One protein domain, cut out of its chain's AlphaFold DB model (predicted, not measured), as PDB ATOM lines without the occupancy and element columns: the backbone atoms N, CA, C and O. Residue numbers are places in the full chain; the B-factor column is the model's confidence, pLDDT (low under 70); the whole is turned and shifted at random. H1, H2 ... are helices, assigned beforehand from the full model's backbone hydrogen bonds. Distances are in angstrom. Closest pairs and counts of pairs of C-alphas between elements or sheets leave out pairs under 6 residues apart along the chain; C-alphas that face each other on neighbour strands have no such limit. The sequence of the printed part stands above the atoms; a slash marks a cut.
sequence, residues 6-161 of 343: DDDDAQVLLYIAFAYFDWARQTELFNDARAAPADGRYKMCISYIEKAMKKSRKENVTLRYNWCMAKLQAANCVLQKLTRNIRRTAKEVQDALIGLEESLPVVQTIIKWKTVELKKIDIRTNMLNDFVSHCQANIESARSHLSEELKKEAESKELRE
ATOM      1  N   ASP A   6      -0.074  27.516 -54.302       82.44
ATOM      2  CA  ASP A   6       0.733  26.465 -53.666       82.44
ATOM      3  C   ASP A   6       2.053  26.982 -53.058       82.44
ATOM      4  O   ASP A   6       2.521  26.433 -52.061       82.44
ATOM      5  N   ASP A   7       2.659  28.032 -53.630       81.44
ATOM      6  CA  ASP A   7       3.861  28.665 -53.069       81.44
ATOM      7  C   ASP A   7       3.519  29.495 -51.817       81.44
ATOM      8  O   ASP A   7       4.322  29.560 -50.885       81.44
ATOM      9  N   ASP A   8       2.328  30.104 -51.780       85.81
ATOM     10  CA  ASP A   8       1.805  30.802 -50.600       85.81
ATOM     11  C   ASP A   8       1.405  29.810 -49.491       85.81
ATOM     12  O   ASP A   8       1.831  29.982 -48.347       85.81
ATOM     13  N   ASP A   9       0.715  28.712 -49.828       87.69
ATOM     14  CA  ASP A   9       0.453  27.586 -48.915       87.69
ATOM     15  C   ASP A   9       1.760  27.047 -48.304       87.69
ATOM     16  O   ASP A   9       1.869  26.876 -47.088       87.69
ATOM     17  N   ALA A  10       2.779  26.794 -49.136       88.12
ATOM     18  CA  ALA A  10       4.082  26.310 -48.681       88.12
ATOM     19  C   ALA A  10       4.775  27.307 -47.735       88.12
ATOM     20  O   ALA A  10       5.426  26.891 -46.774       88.12
ATOM     21  N   GLN A  11       4.616  28.613 -47.971       88.75
ATOM     22  CA  GLN A  11       5.155  29.650 -47.095       88.75
ATOM     23  C   GLN A  11       4.415  29.709 -45.746       88.75
ATOM     24  O   GLN A  11       5.070  29.806 -44.708       88.75
ATOM     25  N   VAL A  12       3.083  29.578 -45.726       93.19
ATOM     26  CA  VAL A  12       2.292  29.491 -44.479       93.19
ATOM     27  C   VAL A  12       2.672  28.247 -43.669       93.19
ATOM     28  O   VAL A  12       2.913  28.345 -42.466       93.19
ATOM     29  N   LEU A  13       2.808  27.088 -44.320       93.81
ATOM     30  CA  LEU A  13       3.253  25.846 -43.676       93.81
ATOM     31  C   LEU A  13       4.655  25.986 -43.058       93.81
ATOM     32  O   LEU A  13       4.891  25.478 -41.962       93.81
ATOM     33  N   LEU A  14       5.565  26.715 -43.712       92.94
ATOM     34  CA  LEU A  14       6.896  27.007 -43.175       92.94
ATOM     35  C   LEU A  14       6.851  27.953 -41.960       92.94
ATOM     36  O   LEU A  14       7.575  27.720 -40.993       92.94
ATOM     37  N   TYR A  15       5.986  28.974 -41.954       94.94
ATOM     38  CA  TYR A  15       5.782  29.817 -40.766       94.94
ATOM     39  C   TYR A  15       5.254  29.010 -39.572       94.94
ATOM     40  O   TYR A  15       5.756  29.166 -38.460       94.94
ATOM     41  N   ILE A  16       4.296  28.105 -39.802       94.88
ATOM     42  CA  ILE A  16       3.784  27.202 -38.760       94.88
ATOM     43  C   ILE A  16       4.906  26.290 -38.241       94.88
ATOM     44  O   ILE A  16       5.047  26.123 -37.030       94.88
ATOM     45  N   ALA A  17       5.746  25.741 -39.126       95.56
ATOM     46  CA  ALA A  17       6.893  24.933 -38.716       95.56
ATOM     47  C   ALA A  17       7.867  25.704 -37.809       95.56
ATOM     48  O   ALA A  17       8.283  25.174 -36.779       95.56
ATOM     49  N   PHE A  18       8.194  26.956 -38.146       94.75
ATOM     50  CA  PHE A  18       9.059  27.789 -37.309       94.75
ATOM     51  C   PHE A  18       8.430  28.122 -35.951       94.75
ATOM     52  O   PHE A  18       9.129  28.054 -34.946       94.75
ATOM     53  N   ALA A  19       7.117  28.364 -35.883       96.25
ATOM     54  CA  ALA A  19       6.428  28.537 -34.602       96.25
ATOM     55  C   ALA A  19       6.562  27.290 -33.703       96.25
ATOM     56  O   ALA A  19       6.867  27.414 -32.517       96.25
ATOM     57  N   TYR A  20       6.422  26.080 -34.261       96.56
ATOM     58  CA  TYR A  20       6.680  24.837 -33.519       96.56
ATOM     59  C   TYR A  20       8.154  24.660 -33.130       96.56
ATOM     60  O   TYR A  20       8.429  24.149 -32.046       96.56
ATOM     61  N   PHE A  21       9.097  25.078 -33.979       95.25
ATOM     62  CA  PHE A  21      10.533  25.025 -33.691       95.25
ATOM     63  C   PHE A  21      10.917  25.936 -32.517       95.25
ATOM     64  O   PHE A  21      11.541  25.477 -31.562       95.25
ATOM     65  N   ASP A  22      10.502  27.204 -32.549       94.50
ATOM     66  CA  ASP A  22      10.776  28.150 -31.465       94.50
ATOM     67  C   ASP A  22      10.078  27.724 -30.167       94.50
ATOM     68  O   ASP A  22      10.674  27.811 -29.094       94.50
ATOM     69  N   TRP A  23       8.859  27.180 -30.250       93.88
ATOM     70  CA  TRP A  23       8.144  26.656 -29.084       93.88
ATOM     71  C   TRP A  23       8.770  25.370 -28.519       93.88
ATOM     72  O   TRP A  23       8.681  25.126 -27.315       93.88
ATOM     73  N   ALA A  24       9.423  24.545 -29.343       93.81
ATOM     74  CA  ALA A  24      10.249  23.437 -28.861       93.81
ATOM     75  C   ALA A  24      11.488  23.977 -28.127       93.81
ATOM     76  O   ALA A  24      11.682  23.677 -26.948       93.81
ATOM     77  N   ARG A  25      12.248  24.872 -28.775       91.62
ATOM     78  CA  ARG A  25      13.468  25.487 -28.228       91.62
ATOM     79  C   ARG A  25      13.225  26.244 -26.917       91.62
ATOM     80  O   ARG A  25      14.058  26.191 -26.021       91.62
ATOM     81  N   GLN A  26      12.093  26.934 -26.778       90.75
ATOM     82  CA  GLN A  26      11.707  27.607 -25.529       90.75
ATOM     83  C   GLN A  26      11.449  26.631 -24.378       90.75
ATOM     84  O   GLN A  26      11.674  26.976 -23.225       90.75
ATOM     85  N   THR A  27      10.983  25.417 -24.667       88.56
ATOM     86  CA  THR A  27      10.721  24.398 -23.642       88.56
ATOM     87  C   THR A  27      11.950  23.549 -23.329       88.56
ATOM     88  O   THR A  27      12.074  23.054 -22.216       88.56
ATOM     89  N   GLU A  28      12.925  23.499 -24.231       87.44
ATOM     90  CA  GLU A  28      14.273  23.003 -23.943       87.44
ATOM     91  C   GLU A  28      15.098  23.882 -22.984       87.44
ATOM     92  O   GLU A  28      16.135  23.427 -22.499       87.44
ATOM     93  N   LEU A  29      14.649  25.112 -22.684       87.12
ATOM     94  CA  LEU A  29      15.244  25.961 -21.639       87.12
ATOM     95  C   LEU A  29      14.978  25.431 -20.219       87.12
ATOM     96  O   LEU A  29      15.659  25.841 -19.281       87.12
ATOM     97  N   PHE A  30      13.996  24.542 -20.043       84.25
ATOM     98  CA  PHE A  30      13.792  23.846 -18.775       84.25
ATOM     99  C   PHE A  30      14.782  22.675 -18.664       84.25
ATOM    100  O   PHE A  30      14.890  21.841 -19.563       84.25
ATOM    101  N   ASN A  31      15.480  22.580 -17.532       80.56
ATOM    102  CA  ASN A  31      16.431  21.497 -17.246       80.56
ATOM    103  C   ASN A  31      15.773  20.294 -16.540       80.56
ATOM    104  O   ASN A  31      16.456  19.485 -15.919       80.56
ATOM    105  N   ASP A  32      14.445  20.189 -16.608       81.25
ATOM    106  CA  ASP A  32      13.635  19.209 -15.885       81.25
ATOM    107  C   ASP A  32      12.560  18.573 -16.787       81.25
ATOM    108  O   ASP A  32      12.501  18.813 -17.997       81.25
ATOM    109  N   ALA A  33      11.672  17.775 -16.186       82.75
ATOM    110  CA  ALA A  33      10.588  17.078 -16.875       82.75
ATOM    111  C   ALA A  33       9.652  17.989 -17.701       82.75
ATOM    112  O   ALA A  33       9.018  17.504 -18.642       82.75
ATOM    113  N   ARG A  34       9.593  19.304 -17.435       84.06
ATOM    114  CA  ARG A  34       8.819  20.266 -18.243       84.06
ATOM    115  C   ARG A  34       9.353  20.405 -19.665       84.06
ATOM    116  O   ARG A  34       8.610  20.888 -20.514       84.06
ATOM    117  N   ALA A  35      10.579  19.958 -19.949       84.81
ATOM    118  CA  ALA A  35      11.131  19.903 -21.301       84.81
ATOM    119  C   ALA A  35      10.600  18.734 -22.153       84.81
ATOM    120  O   ALA A  35      10.699  18.788 -23.378       84.81
ATOM    121  N   ALA A  36       9.981  17.706 -21.557       79.69
ATOM    122  CA  ALA A  36       9.500  16.519 -22.277       79.69
ATOM    123  C   ALA A  36       8.537  16.793 -23.464       79.69
ATOM    124  O   ALA A  36       8.587  16.056 -24.448       79.69
ATOM    125  N   PRO A  37       7.694  17.849 -23.474       87.25
ATOM    126  CA  PRO A  37       6.879  18.191 -24.642       87.25
ATOM    127  C   PRO A  37       7.668  18.671 -25.875       87.25
ATOM    128  O   PRO A  37       7.076  18.782 -26.954       87.25
ATOM    129  N   ALA A  38       8.965  18.981 -25.757       90.75
ATOM    130  CA  ALA A  38       9.767  19.493 -26.869       90.75
ATOM    131  C   ALA A  38       9.867  18.496 -28.039       90.75
ATOM    132  O   ALA A  38       9.744  18.911 -29.193       90.75
ATOM    133  N   ASP A  39       9.975  17.187 -27.772       88.69
ATOM    134  CA  ASP A  39      10.061  16.161 -28.827       88.69
ATOM    135  C   ASP A  39       8.823  16.169 -29.733       88.69
ATOM    136  O   ASP A  39       8.923  16.095 -30.959       88.69
ATOM    137  N   GLY A  40       7.635  16.293 -29.130       90.88
ATOM    138  CA  GLY A  40       6.368  16.373 -29.854       90.88
ATOM    139  C   GLY A  40       6.308  17.609 -30.752       90.88
ATOM    140  O   GLY A  40       5.881  17.523 -31.903       90.88
ATOM    141  N   ARG A  41       6.815  18.749 -30.271       93.94
ATOM    142  CA  ARG A  41       6.858  20.002 -31.040       93.94
ATOM    143  C   ARG A  41       7.865  19.942 -32.187       93.94
ATOM    144  O   ARG A  41       7.529  20.374 -33.288       93.94
ATOM    145  N   TYR A  42       9.030  19.323 -31.996       95.81
ATOM    146  CA  TYR A  42       9.954  19.057 -33.101       95.81
ATOM    147  C   TYR A  42       9.354  18.116 -34.154       95.81
ATOM    148  O   TYR A  42       9.465  18.400 -35.347       95.81
ATOM    149  N   LYS A  43       8.645  17.053 -33.747       94.75
ATOM    150  CA  LYS A  43       7.917  16.170 -34.679       94.75
ATOM    151  C   LYS A  43       6.866  16.942 -35.493       94.75
ATOM    152  O   LYS A  43       6.782  16.756 -36.708       94.75
ATOM    153  N   MET A  44       6.131  17.867 -34.868       95.88
ATOM    154  CA  MET A  44       5.199  18.752 -35.583       95.88
ATOM    155  C   MET A  44       5.924  19.698 -36.550       95.88
ATOM    156  O   MET A  44       5.518  19.788 -37.709       95.88
ATOM    157  N   CYS A  45       7.017  20.344 -36.127       96.44
ATOM    158  CA  CYS A  45       7.855  21.182 -36.990       96.44
ATOM    159  C   CYS A  45       8.301  20.426 -38.256       96.44
ATOM    160  O   CYS A  45       8.010  20.868 -39.369       96.44
ATOM    161  N   ILE A  46       8.910  19.245 -38.095       95.94
ATOM    162  CA  ILE A  46       9.369  18.397 -39.207       95.94
ATOM    163  C   ILE A  46       8.198  18.055 -40.147       95.94
ATOM    164  O   ILE A  46       8.313  18.247 -41.359       95.94
ATOM    165  N   SER A  47       7.041  17.657 -39.603       96.62
ATOM    166  CA  SER A  47       5.835  17.354 -40.394       96.62
ATOM    167  C   SER A  47       5.334  18.551 -41.214       96.62
ATOM    168  O   SER A  47       4.917  18.386 -42.365       96.62
ATOM    169  N   TYR A  48       5.374  19.767 -40.663       95.94
ATOM    170  CA  TYR A  48       4.987  20.978 -41.395       95.94
ATOM    171  C   TYR A  48       6.005  21.359 -42.481       95.94
ATOM    172  O   TYR A  48       5.584  21.738 -43.576       95.94
ATOM    173  N   ILE A  49       7.311  21.165 -42.253       94.88
ATOM    174  CA  ILE A  49       8.333  21.341 -43.302       94.88
ATOM    175  C   ILE A  49       8.130  20.321 -44.432       94.88
ATOM    176  O   ILE A  49       8.200  20.682 -45.604       94.88
ATOM    177  N   GLU A  50       7.805  19.066 -44.123       94.00
ATOM    178  CA  GLU A  50       7.512  18.040 -45.137       94.00
ATOM    179  C   GLU A  50       6.252  18.345 -45.953       94.00
ATOM    180  O   GLU A  50       6.236  18.142 -47.169       94.00
ATOM    181  N   LYS A  51       5.204  18.882 -45.316       93.94
ATOM    182  CA  LYS A  51       4.012  19.387 -46.018       93.94
ATOM    183  C   LYS A  51       4.371  20.565 -46.930       93.94
ATOM    184  O   LYS A  51       3.943  20.577 -48.082       93.94
ATOM    185  N   ALA A  52       5.203  21.501 -46.464       91.94
ATOM    186  CA  ALA A  52       5.701  22.611 -47.277       91.94
ATOM    187  C   ALA A  52       6.539  22.119 -48.475       91.94
ATOM    188  O   ALA A  52       6.355  22.609 -49.587       91.94
ATOM    189  N   MET A  53       7.399  21.108 -48.290       89.75
ATOM    190  CA  MET A  53       8.183  20.500 -49.377       89.75
ATOM    191  C   MET A  53       7.300  19.827 -50.434       89.75
ATOM    192  O   MET A  53       7.603  19.928 -51.617       89.75
ATOM    193  N   LYS A  54       6.197  19.180 -50.031       90.56
ATOM    194  CA  LYS A  54       5.226  18.560 -50.955       90.56
ATOM    195  C   LYS A  54       4.383  19.583 -51.724       90.56
ATOM    196  O   LYS A  54       3.931  19.284 -52.825       90.56
ATOM    197  N   LYS A  55       4.154  20.766 -51.144       87.19
ATOM    198  CA  LYS A  55       3.421  21.881 -51.766       87.19
ATOM    199  C   LYS A  55       4.298  22.755 -52.667       87.19
ATOM    200  O   LYS A  55       3.819  23.264 -53.675       87.19
ATOM    201  N   SER A  56       5.578  22.911 -52.334       84.06
ATOM    202  CA  SER A  56       6.503  23.729 -53.117       84.06
ATOM    203  C   SER A  56       6.733  23.140 -54.510       84.06
ATOM    204  O   SER A  56       7.262  22.041 -54.663       84.06
ATOM    205  N   ARG A  57       6.392  23.906 -55.554       72.31
ATOM    206  CA  ARG A  57       6.559  23.490 -56.959       72.31
ATOM    207  C   ARG A  57       8.018  23.475 -57.431       72.31
ATOM    208  O   ARG A  57       8.295  23.044 -58.548       72.31
ATOM    209  N   LYS A  58       8.949  23.994 -56.625       78.69
ATOM    210  CA  LYS A  58      10.382  24.082 -56.932       78.69
ATOM    211  C   LYS A  58      11.199  23.447 -55.820       78.69
ATOM    212  O   LYS A  58      10.895  23.598 -54.642       78.69
ATOM    213  N   GLU A  59      12.298  22.807 -56.198       77.00
ATOM    214  CA  GLU A  59      13.271  22.291 -55.243       77.00
ATOM    215  C   GLU A  59      13.950  23.448 -54.494       77.00
ATOM    216  O   GLU A  59      14.802  24.157 -55.030       77.00
ATOM    217  N   ASN A  60      13.542  23.661 -53.244       84.81
ATOM    218  CA  ASN A  60      14.058  24.731 -52.402       84.81
ATOM    219  C   ASN A  60      15.158  24.192 -51.470       84.81
ATOM    220  O   ASN A  60      14.884  23.490 -50.493       84.81
ATOM    221  N   VAL A  61      16.413  24.541 -51.774       89.81
ATOM    222  CA  VAL A  61      17.604  24.124 -51.010       89.81
ATOM    223  C   VAL A  61      17.528  24.574 -49.548       89.81
ATOM    224  O   VAL A  61      17.851  23.797 -48.650       89.81
ATOM    225  N   THR A  62      17.042  25.791 -49.293       89.12
ATOM    226  CA  THR A  62      16.857  26.326 -47.935       89.12
ATOM    227  C   THR A  62      15.812  25.527 -47.162       89.12
ATOM    228  O   THR A  62      16.013  25.234 -45.989       89.12
ATOM    229  N   LEU A  63      14.725  25.104 -47.814       90.19
ATOM    230  CA  LEU A  63      13.686  24.291 -47.178       90.19
ATOM    231  C   LEU A  63      14.205  22.894 -46.791       90.19
ATOM    232  O   LEU A  63      13.929  22.430 -45.687       90.19
ATOM    233  N   ARG A  64      15.025  22.269 -47.649       92.12
ATOM    234  CA  ARG A  64      15.723  21.011 -47.320       92.12
ATOM    235  C   ARG A  64      16.715  21.179 -46.170       92.12
ATOM    236  O   ARG A  64      16.735  20.351 -45.268       92.12
ATOM    237  N   TYR A  65      17.493  22.261 -46.162       93.44
ATOM    238  CA  TYR A  65      18.398  22.555 -45.049       93.44
ATOM    239  C   TYR A  65      17.639  22.773 -43.731       93.44
ATOM    240  O   TYR A  65      18.034  22.230 -42.704       93.44
ATOM    241  N   ASN A  66      16.507  23.484 -43.756       93.38
ATOM    242  CA  ASN A  66      15.667  23.689 -42.572       93.38
ATOM    243  C   ASN A  66      15.088  22.367 -42.033       93.38
ATOM    244  O   ASN A  66      15.037  22.181 -40.820       93.38
ATOM    245  N   TRP A  67      14.706  21.431 -42.910       94.94
ATOM    246  CA  TRP A  67      14.297  20.074 -42.521       94.94
ATOM    247  C   TRP A  67      15.436  19.311 -41.826       94.94
ATOM    248  O   TRP A  67      15.234  18.759 -40.744       94.94
ATOM    249  N   CYS A  68      16.651  19.354 -42.386       96.12
ATOM    250  CA  CYS A  68      17.848  18.772 -41.772       96.12
ATOM    251  C   CYS A  68      18.165  19.402 -40.401       96.12
ATOM    252  O   CYS A  68      18.431  18.687 -39.438       96.12
ATOM    253  N   MET A  69      18.078  20.733 -40.283       94.69
ATOM    254  CA  MET A  69      18.259  21.462 -39.019       94.69
ATOM    255  C   MET A  69      17.219  21.071 -37.963       94.69
ATOM    256  O   MET A  69      17.578  20.860 -36.807       94.69
ATOM    257  N   ALA A  70      15.946  20.938 -38.347       95.69
ATOM    258  CA  ALA A  70      14.886  20.501 -37.442       95.69
ATOM    259  C   ALA A  70      15.122  19.065 -36.941       95.69
ATOM    260  O   ALA A  70      14.966  18.806 -35.750       95.69
ATOM    261  N   LYS A  71      15.573  18.154 -37.818       96.25
ATOM    262  CA  LYS A  71      15.965  16.784 -37.443       96.25
ATOM    263  C   LYS A  71      17.174  16.744 -36.506       96.25
ATOM    264  O   LYS A  71      17.141  16.004 -35.527       96.25
ATOM    265  N   LEU A  72      18.198  17.567 -36.745       95.75
ATOM    266  CA  LEU A  72      19.358  17.668 -35.852       95.75
ATOM    267  C   LEU A  72      18.962  18.139 -34.444       95.75
ATOM    268  O   LEU A  72      19.413  17.552 -33.462       95.75
ATOM    269  N   GLN A  73      18.092  19.149 -34.327       94.62
ATOM    270  CA  GLN A  73      17.638  19.622 -33.012       94.62
ATOM    271  C   GLN A  73      16.684  18.638 -32.323       94.62
ATOM    272  O   GLN A  73      16.802  18.425 -31.120       94.62
ATOM    273  N   ALA A  74      15.818  17.950 -33.075       94.69
ATOM    274  CA  ALA A  74      15.017  16.852 -32.535       94.69
ATOM    275  C   ALA A  74      15.904  15.744 -31.936       94.69
ATOM    276  O   ALA A  74      15.635  15.258 -30.839       94.69
ATOM    277  N   ALA A  75      16.990  15.380 -32.626       95.06
ATOM    278  CA  ALA A  75      17.946  14.400 -32.127       95.06
ATOM    279  C   ALA A  75      18.714  14.904 -30.891       95.06
ATOM    280  O   ALA A  75      18.832  14.158 -29.922       95.06
ATOM    281  N   ASN A  76      19.167  16.167 -30.874       93.25
ATOM    282  CA  ASN A  76      19.760  16.791 -29.680       93.25
ATOM    283  C   ASN A  76      18.827  16.687 -28.467       93.25
ATOM    284  O   ASN A  76      19.252  16.221 -27.411       93.25
ATOM    285  N   CYS A  77      17.555  17.058 -28.636       92.88
ATOM    286  CA  CYS A  77      16.538  17.003 -27.588       92.88
ATOM    287  C   CYS A  77      16.389  15.582 -27.012       92.88
ATOM    288  O   CYS A  77      16.463  15.399 -25.796       92.88
ATOM    289  N   VAL A  78      16.289  14.561 -27.877       93.31
ATOM    290  CA  VAL A  78      16.211  13.143 -27.475       93.31
ATOM    291  C   VAL A  78      17.476  12.675 -26.744       93.31
ATOM    292  O   VAL A  78      17.379  11.965 -25.741       93.31
ATOM    293  N   LEU A  79      18.665  13.066 -27.212       91.44
ATOM    294  CA  LEU A  79      19.936  12.701 -26.577       91.44
ATOM    295  C   LEU A  79      20.078  13.352 -25.187       91.44
ATOM    296  O   LEU A  79      20.498  12.679 -24.247       91.44
ATOM    297  N   GLN A  80      19.632  14.603 -25.033       91.25
ATOM    298  CA  GLN A  80      19.650  15.377 -23.781       91.25
ATOM    299  C   GLN A  80      18.554  14.990 -22.768       91.25
ATOM    300  O   GLN A  80      18.543  15.505 -21.647       91.25
ATOM    301  N   LYS A  81      17.640  14.064 -23.097       91.00
ATOM    302  CA  LYS A  81      16.607  13.589 -22.153       91.00
ATOM    303  C   LYS A  81      17.193  13.092 -20.834       91.00
ATOM    304  O   LYS A  81      16.719  13.494 -19.775       91.00
ATOM    305  N   LEU A  82      18.256  12.284 -20.895       86.62
ATOM    306  CA  LEU A  82      18.896  11.737 -19.695       86.62
ATOM    307  C   LEU A  82      19.470  12.839 -18.796       86.62
ATOM    308  O   LEU A  82      19.282  12.787 -17.587       86.62
ATOM    309  N   THR A  83      20.086  13.878 -19.370       87.50
ATOM    310  CA  THR A  83      20.612  15.018 -18.597       87.50
ATOM    311  C   THR A  83      19.520  15.890 -17.968       87.50
ATOM    312  O   THR A  83      19.809  16.647 -17.050       87.50
ATOM    313  N   ARG A  84      18.268  15.773 -18.434       86.44
ATOM    314  CA  ARG A  84      17.079  16.471 -17.907       86.44
ATOM    315  C   ARG A  84      16.206  15.578 -17.002       86.44
ATOM    316  O   ARG A  84      15.075  15.946 -16.691       86.44
ATOM    317  N   ASN A  85      16.690  14.388 -16.619       85.88
ATOM    318  CA  ASN A  85      15.931  13.345 -15.907       85.88
ATOM    319  C   ASN A  85      14.621  12.915 -16.606       85.88
ATOM    320  O   ASN A  85      13.680  12.440 -15.969       85.88
ATOM    321  N   ILE A  86      14.553  13.047 -17.933       88.44
ATOM    322  CA  ILE A  86      13.422  12.597 -18.748       88.44
ATOM    323  C   ILE A  86      13.692  11.166 -19.216       88.44
ATOM    324  O   ILE A  86      14.757  10.861 -19.757       88.44
ATOM    325  N   ARG A  87      12.698  10.282 -19.065       86.69
ATOM    326  CA  ARG A  87      12.778   8.924 -19.611       86.69
ATOM    327  C   ARG A  87      12.888   8.975 -21.137       86.69
ATOM    328  O   ARG A  87      12.086   9.615 -21.815       86.69
ATOM    329  N   ARG A  88      13.873   8.252 -21.659       91.88
ATOM    330  CA  ARG A  88      14.122   8.028 -23.085       91.88
ATOM    331  C   ARG A  88      13.760   6.584 -23.431       91.88
ATOM    332  O   ARG A  88      13.850   5.709 -22.572       91.88
ATOM    333  N   THR A  89      13.341   6.336 -24.664       90.56
ATOM    334  CA  THR A  89      13.039   4.989 -25.176       90.56
ATOM    335  C   THR A  89      13.959   4.620 -26.338       90.56
ATOM    336  O   THR A  89      14.404   5.502 -27.076       90.56
ATOM    337  N   ALA A  90      14.220   3.323 -26.544       91.75
ATOM    338  CA  ALA A  90      15.042   2.853 -27.664       91.75
ATOM    339  C   ALA A  90      14.484   3.325 -29.019       91.75
ATOM    340  O   ALA A  90      15.237   3.799 -29.869       91.75
ATOM    341  N   LYS A  91      13.152   3.309 -29.176       93.06
ATOM    342  CA  LYS A  91      12.460   3.817 -30.369       93.06
ATOM    343  C   LYS A  91      12.752   5.292 -30.656       93.06
ATOM    344  O   LYS A  91      13.003   5.640 -31.800       93.06
ATOM    345  N   GLU A  92      12.750   6.166 -29.648       93.19
ATOM    346  CA  GLU A  92      13.066   7.587 -29.863       93.19
ATOM    347  C   GLU A  92      14.518   7.798 -30.297       93.19
ATOM    348  O   GLU A  92      14.779   8.642 -31.153       93.19
ATOM    349  N   VAL A  93      15.457   7.023 -29.741       93.69
ATOM    350  CA  VAL A  93      16.868   7.064 -30.157       93.69
ATOM    351  C   VAL A  93      17.028   6.535 -31.585       93.69
ATOM    352  O   VAL A  93      17.784   7.110 -32.364       93.69
ATOM    353  N   GLN A  94      16.284   5.492 -31.957       94.69
ATOM    354  CA  GLN A  94      16.265   4.951 -33.315       94.69
ATOM    355  C   GLN A  94      15.670   5.946 -34.327       94.69
ATOM    356  O   GLN A  94      16.288   6.195 -35.360       94.69
ATOM    357  N   ASP A  95      14.523   6.563 -34.019       94.38
ATOM    358  CA  ASP A  95      13.902   7.614 -34.840       94.38
ATOM    359  C   ASP A  95      14.875   8.800 -35.039       94.38
ATOM    360  O   ASP A  95      15.011   9.332 -36.146       94.38
ATOM    361  N   ALA A  96      15.590   9.201 -33.978       94.62
ATOM    362  CA  ALA A  96      16.606  10.252 -34.025       94.62
ATOM    363  C   ALA A  96      17.822   9.862 -34.884       94.62
ATOM    364  O   ALA A  96      18.275  10.670 -35.698       94.62
ATOM    365  N   LEU A  97      18.324   8.628 -34.748       95.38
ATOM    366  CA  LEU A  97      19.428   8.097 -35.552       95.38
ATOM    367  C   LEU A  97      19.081   8.115 -37.047       95.38
ATOM    368  O   LEU A  97      19.833   8.683 -37.835       95.38
ATOM    369  N   ILE A  98      17.913   7.576 -37.419       95.94
ATOM    370  CA  ILE A  98      17.416   7.571 -38.805       95.94
ATOM    371  C   ILE A  98      17.329   9.008 -39.338       95.94
ATOM    372  O   ILE A  98      17.823   9.304 -40.425       95.94
ATOM    373  N   GLY A  99      16.777   9.939 -38.551       93.88
ATOM    374  CA  GLY A  99      16.683  11.347 -38.935       93.88
ATOM    375  C   GLY A  99      18.039  12.014 -39.210       93.88
ATOM    376  O   GLY A  99      18.148  12.824 -40.136       93.88
ATOM    377  N   LEU A 100      19.082  11.673 -38.447       95.50
ATOM    378  CA  LEU A 100      20.444  12.171 -38.669       95.50
ATOM    379  C   LEU A 100      21.105  11.523 -39.894       95.50
ATOM    380  O   LEU A 100      21.693  12.236 -40.712       95.50
ATOM    381  N   GLU A 101      20.978  10.203 -40.045       95.31
ATOM    382  CA  GLU A 101      21.539   9.441 -41.169       95.31
ATOM    383  C   GLU A 101      20.909   9.840 -42.515       95.31
ATOM    384  O   GLU A 101      21.613   9.899 -43.522       95.31
ATOM    385  N   GLU A 102      19.629  10.224 -42.538       95.44
ATOM    386  CA  GLU A 102      18.973  10.827 -43.707       95.44
ATOM    387  C   GLU A 102      19.428  12.273 -43.979       95.44
ATOM    388  O   GLU A 102      19.523  12.696 -45.134       95.44
ATOM    389  N   SER A 103      19.711  13.058 -42.934       94.75
ATOM    390  CA  SER A 103      20.049  14.485 -43.068       94.75
ATOM    391  C   SER A 103      21.492  14.723 -43.523       94.75
ATOM    392  O   SER A 103      21.760  15.653 -44.290       94.75
ATOM    393  N   LEU A 104      22.427  13.876 -43.085       94.38
ATOM    394  CA  LEU A 104      23.851  13.962 -43.416       94.38
ATOM    395  C   LEU A 104      24.135  13.977 -44.941       94.38
ATOM    396  O   LEU A 104      24.778  14.927 -45.402       94.38
ATOM    397  N   PRO A 105      23.666  13.010 -45.765       95.56
ATOM    398  CA  PRO A 105      23.937  12.999 -47.205       95.56
ATOM    399  C   PRO A 105      23.259  14.161 -47.943       95.56
ATOM    400  O   PRO A 105      23.796  14.647 -48.944       95.56
ATOM    401  N   VAL A 106      22.115  14.654 -47.447       94.38
ATOM    402  CA  VAL A 106      21.439  15.833 -48.010       94.38
ATOM    403  C   VAL A 106      22.323  17.068 -47.846       94.38
ATOM    404  O   VAL A 106      22.622  17.734 -48.837       94.38
ATOM    405  N   VAL A 107      22.828  17.345 -46.638       93.75
ATOM    406  CA  VAL A 107      23.696  18.513 -46.409       93.75
ATOM    407  C   VAL A 107      25.053  18.368 -47.104       93.75
ATOM    408  O   VAL A 107      25.524  19.330 -47.710       93.75
ATOM    409  N   GLN A 108      25.639  17.168 -47.156       93.88
ATOM    410  CA  GLN A 108      26.838  16.915 -47.971       93.88
ATOM    411  C   GLN A 108      26.605  17.184 -49.470       93.88
ATOM    412  O   GLN A 108      27.502  17.675 -50.158       93.88
ATOM    413  N   THR A 109      25.404  16.911 -49.987       93.25
ATOM    414  CA  THR A 109      25.032  17.238 -51.373       93.25
ATOM    415  C   THR A 109      24.893  18.751 -51.573       93.25
ATOM    416  O   THR A 109      25.415  19.283 -52.550       93.25
ATOM    417  N   ILE A 110      24.301  19.469 -50.612       91.81
ATOM    418  CA  ILE A 110      24.235  20.943 -50.612       91.81
ATOM    419  C   ILE A 110      25.646  21.562 -50.594       91.81
ATOM    420  O   ILE A 110      25.900  22.522 -51.324       91.81
ATOM    421  N   ILE A 111      26.586  20.994 -49.826       92.62
ATOM    422  CA  ILE A 111      27.997  21.415 -49.835       92.62
ATOM    423  C   ILE A 111      28.602  21.225 -51.232       92.62
ATOM    424  O   ILE A 111      29.139  22.187 -51.775       92.62
ATOM    425  N   LYS A 112      28.469  20.038 -51.846       92.06
ATOM    426  CA  LYS A 112      28.983  19.755 -53.205       92.06
ATOM    427  C   LYS A 112      28.416  20.716 -54.253       92.06
ATOM    428  O   LYS A 112      29.168  21.253 -55.063       92.06
ATOM    429  N   TRP A 113      27.113  20.993 -54.206       91.50
ATOM    430  CA  TRP A 113      26.469  21.980 -55.078       91.50
ATOM    431  C   TRP A 113      27.062  23.380 -54.924       91.50
ATOM    432  O   TRP A 113      27.205  24.102 -55.909       91.50
ATOM    433  N   LYS A 114      27.437  23.761 -53.702       90.56
ATOM    434  CA  LYS A 114      28.017  25.072 -53.426       90.56
ATOM    435  C   LYS A 114      29.498  25.174 -53.805       90.56
ATOM    436  O   LYS A 114      29.919  26.216 -54.296       90.56
ATOM    437  N   THR A 115      30.294  24.134 -53.548       89.00
ATOM    438  CA  THR A 115      31.761  24.174 -53.702       89.00
ATOM    439  C   THR A 115      32.252  23.682 -55.058       89.00
ATOM    440  O   THR A 115      33.224  24.230 -55.569       89.00
ATOM    441  N   VAL A 116      31.597  22.676 -55.646       88.62
ATOM    442  CA  VAL A 116      32.004  22.053 -56.918       88.62
ATOM    443  C   VAL A 116      31.186  22.606 -58.080       88.62
ATOM    444  O   VAL A 116      31.747  23.030 -59.082       88.62
ATOM    445  N   GLU A 117      29.858  22.649 -57.940       86.94
ATOM    446  CA  GLU A 117      28.962  23.149 -58.999       86.94
ATOM    447  C   GLU A 117      28.774  24.677 -58.962       86.94
ATOM    448  O   GLU A 117      28.084  25.231 -59.815       86.94
ATOM    449  N   LEU A 118      29.361  25.357 -57.966       84.69
ATOM    450  CA  LEU A 118      29.296  26.812 -57.752       84.69
ATOM    451  C   LEU A 118      27.867  27.395 -57.772       84.69
ATOM    452  O   LEU A 118      27.661  28.576 -58.065       84.69
ATOM    453  N   LYS A 119      26.856  26.587 -57.419       85.06
ATOM    454  CA  LYS A 119      25.466  27.043 -57.307       85.06
ATOM    455  C   LYS A 119      25.360  28.090 -56.203       85.06
ATOM    456  O   LYS A 119      25.798  27.872 -55.070       85.06
ATOM    457  N   LYS A 120      24.713  29.217 -56.514       85.56
ATOM    458  CA  LYS A 120      24.417  30.261 -55.528       85.56
ATOM    459  C   LYS A 120      23.428  29.718 -54.490       85.56
ATOM    460  O   LYS A 120      22.235  29.611 -54.754       85.56
ATOM    461  N   ILE A 121      23.955  29.377 -53.318       86.00
ATOM    462  CA  ILE A 121      23.205  28.898 -52.156       86.00
ATOM    463  C   ILE A 121      23.449  29.886 -51.017       86.00
ATOM    464  O   ILE A 121      24.583  30.035 -50.551       86.00
ATOM    465  N   ASP A 122      22.380  30.534 -50.552       86.62
ATOM    466  CA  ASP A 122      22.408  31.603 -49.541       86.62
ATOM    467  C   ASP A 122      22.554  31.058 -48.097       86.62
ATOM    468  O   ASP A 122      21.978  31.569 -47.140       86.62
ATOM    469  N   ILE A 123      23.358  30.000 -47.930       88.69
ATOM    470  CA  ILE A 123      23.709  29.367 -46.648       88.69
ATOM    471  C   ILE A 123      25.236  29.398 -46.524       88.69
ATOM    472  O   ILE A 123      25.950  28.968 -47.433       88.69
ATOM    473  N   ARG A 124      25.775  29.932 -45.422       91.81
ATOM    474  CA  ARG A 124      27.234  30.037 -45.200       91.81
ATOM    475  C   ARG A 124      27.877  28.647 -45.150       91.81
ATOM    476  O   ARG A 124      27.315  27.733 -44.562       91.81
ATOM    477  N   THR A 125      29.068  28.502 -45.735       90.69
ATOM    478  CA  THR A 125      29.740  27.192 -45.846       90.69
ATOM    479  C   THR A 125      30.108  26.623 -44.475       90.69
ATOM    480  O   THR A 125      29.918  25.434 -44.257       90.69
ATOM    481  N   ASN A 126      30.531  27.474 -43.533       93.25
ATOM    482  CA  ASN A 126      30.844  27.066 -42.163       93.25
ATOM    483  C   ASN A 126      29.639  26.377 -41.506       93.25
ATOM    484  O   ASN A 126      29.770  25.235 -41.108       93.25
ATOM    485  N   MET A 127      28.440  26.974 -41.566       93.50
ATOM    486  CA  MET A 127      27.226  26.380 -40.976       93.50
ATOM    487  C   MET A 127      26.881  24.996 -41.557       93.50
ATOM    488  O   MET A 127      26.335  24.158 -40.849       93.50
ATOM    489  N   LEU A 128      27.211  24.735 -42.830       93.38
ATOM    490  CA  LEU A 128      27.037  23.411 -43.441       93.38
ATOM    491  C   LEU A 128      28.074  22.399 -42.917       93.38
ATOM    492  O   LEU A 128      27.738  21.236 -42.710       93.38
ATOM    493  N   ASN A 129      29.316  22.830 -42.685       94.50
ATOM    494  CA  ASN A 129      30.372  21.990 -42.110       94.50
ATOM    495  C   ASN A 129      30.126  21.720 -40.614       94.50
ATOM    496  O   ASN A 129      30.236  20.574 -40.181       94.50
ATOM    497  N   ASP A 130      29.728  22.744 -39.855       95.19
ATOM    498  CA  ASP A 130      29.351  22.654 -38.441       95.19
ATOM    499  C   ASP A 130      28.181  21.668 -38.274       95.19
ATOM    500  O   ASP A 130      28.220  20.784 -37.421       95.19
ATOM    501  N   PHE A 131      27.177  21.742 -39.160       95.19
ATOM    502  CA  PHE A 131      26.079  20.774 -39.221       95.19
ATOM    503  C   PHE A 131      26.572  19.338 -39.437       95.19
ATOM    504  O   PHE A 131      26.143  18.434 -38.726       95.19
ATOM    505  N   VAL A 132      27.474  19.114 -40.403       95.69
ATOM    506  CA  VAL A 132      28.036  17.779 -40.673       95.69
ATOM    507  C   VAL A 132      28.783  17.241 -39.450       95.69
ATOM    508  O   VAL A 132      28.565  16.088 -39.084       95.69
ATOM    509  N   SER A 133      29.585  18.076 -38.783       96.56
ATOM    510  CA  SER A 133      30.307  17.700 -37.563       96.56
ATOM    511  C   SER A 133      29.357  17.338 -36.415       96.56
ATOM    512  O   SER A 133      29.498  16.268 -35.822       96.56
ATOM    513  N   HIS A 134      28.337  18.163 -36.152       95.06
ATOM    514  CA  HIS A 134      27.324  17.878 -35.131       95.06
ATOM    515  C   HIS A 134      26.515  16.614 -35.451       95.06
ATOM    516  O   HIS A 134      26.273  15.800 -34.563       95.06
ATOM    517  N   CYS A 135      26.131  16.395 -36.714       95.44
ATOM    518  CA  CYS A 135      25.457  15.162 -37.119       95.44
ATOM    519  C   CYS A 135      26.326  13.923 -36.897       95.44
ATOM    520  O   CYS A 135      25.806  12.923 -36.417       95.44
ATOM    521  N   GLN A 136      27.622  13.972 -37.216       96.00
ATOM    522  CA  GLN A 136      28.532  12.841 -37.009       96.00
ATOM    523  C   GLN A 136      28.672  12.493 -35.520       96.00
ATOM    524  O   GLN A 136      28.398  11.355 -35.142       96.00
ATOM    525  N   ALA A 137      28.969  13.482 -34.670       95.62
ATOM    526  CA  ALA A 137      29.058  13.288 -33.220       95.62
ATOM    527  C   ALA A 137      27.742  12.750 -32.619       95.62
ATOM    528  O   ALA A 137      27.746  11.843 -31.784       95.62
ATOM    529  N   ASN A 138      26.598  13.255 -33.088       94.88
ATOM    530  CA  ASN A 138      25.290  12.796 -32.626       94.88
ATOM    531  C   ASN A 138      24.916  11.399 -33.135       94.88
ATOM    532  O   ASN A 138      24.238  10.677 -32.412       94.88
ATOM    533  N   ILE A 139      25.345  10.992 -34.335       95.31
ATOM    534  CA  ILE A 139      25.161   9.620 -34.842       95.31
ATOM    535  C   ILE A 139      25.958   8.636 -33.979       95.31
ATOM    536  O   ILE A 139      25.431   7.593 -33.596       95.31
ATOM    537  N   GLU A 140      27.200   8.971 -33.628       95.31
ATOM    538  CA  GLU A 140      28.034   8.157 -32.736       95.31
ATOM    539  C   GLU A 140      27.402   8.035 -31.339       95.31
ATOM    540  O   GLU A 140      27.205   6.923 -30.843       95.31
ATOM    541  N   SER A 141      26.969   9.159 -30.754       94.00
ATOM    542  CA  SER A 141      26.249   9.181 -29.473       94.00
ATOM    543  C   SER A 141      24.938   8.383 -29.520       94.00
ATOM    544  O   SER A 141      24.678   7.561 -28.640       94.00
ATOM    545  N   ALA A 142      24.123   8.568 -30.563       93.62
ATOM    546  CA  ALA A 142      22.858   7.858 -30.739       93.62
ATOM    547  C   ALA A 142      23.056   6.345 -30.903       93.62
ATOM    548  O   ALA A 142      22.257   5.580 -30.373       93.62
ATOM    549  N   ARG A 143      24.127   5.890 -31.566       93.81
ATOM    550  CA  ARG A 143      24.450   4.456 -31.680       93.81
ATOM    551  C   ARG A 143      24.835   3.835 -30.336       93.81
ATOM    552  O   ARG A 143      24.329   2.756 -30.032       93.81
ATOM    553  N   SER A 144      25.646   4.516 -29.516       93.19
ATOM    554  CA  SER A 144      25.951   4.058 -28.144       93.19
ATOM    555  C   SER A 144      24.662   3.941 -27.329       93.19
ATOM    556  O   SER A 144      24.274   2.854 -26.896       93.19
ATOM    557  N   HIS A 145      23.920   5.047 -27.247       91.88
ATOM    558  CA  HIS A 145      22.664   5.131 -26.516       91.88
ATOM    559  C   HIS A 145      21.610   4.119 -26.985       91.88
ATOM    560  O   HIS A 145      20.884   3.585 -26.155       91.88
ATOM    561  N   LEU A 146      21.517   3.818 -28.285       92.81
ATOM    562  CA  LEU A 146      20.575   2.822 -28.798       92.81
ATOM    563  C   LEU A 146      20.902   1.425 -28.261       92.81
ATOM    564  O   LEU A 146      19.995   0.709 -27.848       92.81
ATOM    565  N   SER A 147      22.184   1.050 -28.215       92.50
ATOM    566  CA  SER A 147      22.595  -0.241 -27.655       92.50
ATOM    567  C   SER A 147      22.341  -0.335 -26.144       92.50
ATOM    568  O   SER A 147      21.898  -1.374 -25.659       92.50
ATOM    569  N   GLU A 148      22.531   0.768 -25.413       90.62
ATOM    570  CA  GLU A 148      22.209   0.872 -23.986       90.62
ATOM    571  C   GLU A 148      20.699   0.776 -23.715       90.62
ATOM    572  O   GLU A 148      20.287   0.023 -22.836       90.62
ATOM    573  N   GLU A 149      19.857   1.511 -24.454       90.94
ATOM    574  CA  GLU A 149      18.401   1.465 -24.255       90.94
ATOM    575  C   GLU A 149      17.803   0.114 -24.674       90.94
ATOM    576  O   GLU A 149      16.929  -0.391 -23.975       90.94
ATOM    577  N   LEU A 150      18.303  -0.521 -25.745       92.06
ATOM    578  CA  LEU A 150      17.882  -1.876 -26.126       92.06
ATOM    579  C   LEU A 150      18.238  -2.911 -25.050       92.06
ATOM    580  O   LEU A 150      17.432  -3.795 -24.762       92.06
ATOM    581  N   LYS A 151      19.411  -2.781 -24.413       93.25
ATOM    582  CA  LYS A 151      19.821  -3.641 -23.294       93.25
ATOM    583  C   LYS A 151      18.899  -3.463 -22.082       93.25
ATOM    584  O   LYS A 151      18.393  -4.454 -21.567       93.25
ATOM    585  N   LYS A 152      18.593  -2.218 -21.693       90.94
ATOM    586  CA  LYS A 152      17.637  -1.913 -20.607       90.94
ATOM    587  C   LYS A 152      16.218  -2.401 -20.917       90.94
ATOM    588  O   LYS A 152      15.497  -2.816 -20.012       90.94
ATOM    589  N   GLU A 153      15.782  -2.323 -22.175       89.56
ATOM    590  CA  GLU A 153      14.456  -2.789 -22.590       89.56
ATOM    591  C   GLU A 153      14.355  -4.321 -22.546       89.56
ATOM    592  O   GLU A 153      13.351  -4.840 -22.053       89.56
ATOM    593  N   ALA A 154      15.412  -5.035 -22.953       90.56
ATOM    594  CA  ALA A 154      15.526  -6.484 -22.783       90.56
ATOM    595  C   ALA A 154      15.511  -6.886 -21.297       90.56
ATOM    596  O   ALA A 154      14.645  -7.655 -20.892       90.56
ATOM    597  N   GLU A 155      16.365  -6.282 -20.463       91.44
ATOM    598  CA  GLU A 155      16.412  -6.529 -19.010       91.44
ATOM    599  C   GLU A 155      15.058  -6.244 -18.331       91.44
ATOM    600  O   GLU A 155      14.580  -7.018 -17.504       91.44
ATOM    601  N   SER A 156      14.374  -5.161 -18.721       89.19
ATOM    602  CA  SER A 156      13.035  -4.826 -18.214       89.19
ATOM    603  C   SER A 156      11.943  -5.801 -18.679       89.19
ATOM    604  O   SER A 156      10.907  -5.917 -18.014       89.19
ATOM    605  N   LYS A 157      12.131  -6.470 -19.823       91.31
ATOM    606  CA  LYS A 157      11.229  -7.514 -20.322       91.31
ATOM    607  C   LYS A 157      11.475  -8.832 -19.594       91.31
ATOM    608  O   LYS A 157      10.515  -9.418 -19.107       91.31
ATOM    609  N   GLU A 158      12.734  -9.235 -19.448       92.25
ATOM    610  CA  GLU A 158      13.151 -10.418 -18.685       92.25
ATOM    611  C   GLU A 158      12.674 -10.337 -17.228       92.25
ATOM    612  O   GLU A 158      12.075 -11.287 -16.733       92.25
ATOM    613  N   LEU A 159      12.818  -9.177 -16.571       92.81
ATOM    614  CA  LEU A 159      12.306  -8.964 -15.212       92.81
ATOM    615  C   LEU A 159      10.782  -9.164 -15.120       92.81
ATOM    616  O   LEU A 159      10.295  -9.787 -14.181       92.81
ATOM    617  N   ARG A 160      10.019  -8.665 -16.104       91.75
ATOM    618  CA  ARG A 160       8.554  -8.824 -16.153       91.75
ATOM    619  C   ARG A 160       8.130 -10.263 -16.445       91.75
ATOM    620  O   ARG A 160       7.127 -10.722 -15.906       91.75
ATOM    621  N   GLU A 161       8.877 -10.981 -17.278       93.75
ATOM    622  CA  GLU A 161       8.646 -12.407 -17.535       93.75
ATOM    623  C   GLU A 161       8.963 -13.252 -16.295       93.75
ATOM    624  O   GLU A 161       8.170 -14.124 -15.945       93.75
TER     625      GLU A 161
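This is residues 6 to 161 of the 343 residues of the protein "Hypothetical protein" of Attheya septentrionalis (UniProt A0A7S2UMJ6). The longest helix, H5, and H4 lie side by side over one side of H3, while the hairpin of H1 and H2 covers the other side of H3. Together the five make an up-and-down bundle, each helix running against the one before it, and the last residues of H5, 154 to 161, stick out as a free arm. The printed part has 156 residues, with five named helices in the order H1 to H5 and no named strand, and its class is all helix. It is compact, with a radius of gyration of the C-alphas of 17.2 A, but elongated, spanning 57 by 32 by 27 A.

Start at H5, residues 125 to 161; it touches H4, residues 90 to 115, closest at the C-alphas of Ala 90 and Glu 149, 5.0 A, a hairpin at a shallow tilt of 16 degrees. With residues 131 to 142 alone, H5 touches the hub H3, residues 61 to 79, closest at the C-alphas of Leu 72 and Cys 135, 6.7 A, at a steep tilt of 39 degrees. H3 and H4 touch, closest at the C-alphas of Ala 75 and Ala 96, 4.8 A. H2, residues 38 to 55, touches H3, closest at the C-alphas of Tyr 42 and Ala 74, 5.6 A. H1, residues 6 to 27, touches H2, closest at the C-alphas of Ala 17 and Cys 45, 4.2 A. Every O i to N i+4 pair is within hydrogen-bond range in H2, H3 and H5; in H1 17 of 18 are, in H4 20 of 22.

Find C-alpha 125 at (29.740, 27.192, -45.846); from there H5 runs 53.1 A to C-alpha 161 at (8.646, -12.407, -17.535). H4 spans 37.6 A, and H1 runs 31.7 A from C-alpha 6 at (0.733, 26.465, -53.666).

The C-alphas of Leu 118 and Glu 161, the two farthest apart, are 59.8 A apart. The printed part has no cut, the link from H2 to H3 is tight, and the others are short. No printed residue is under 70 in pLDDT.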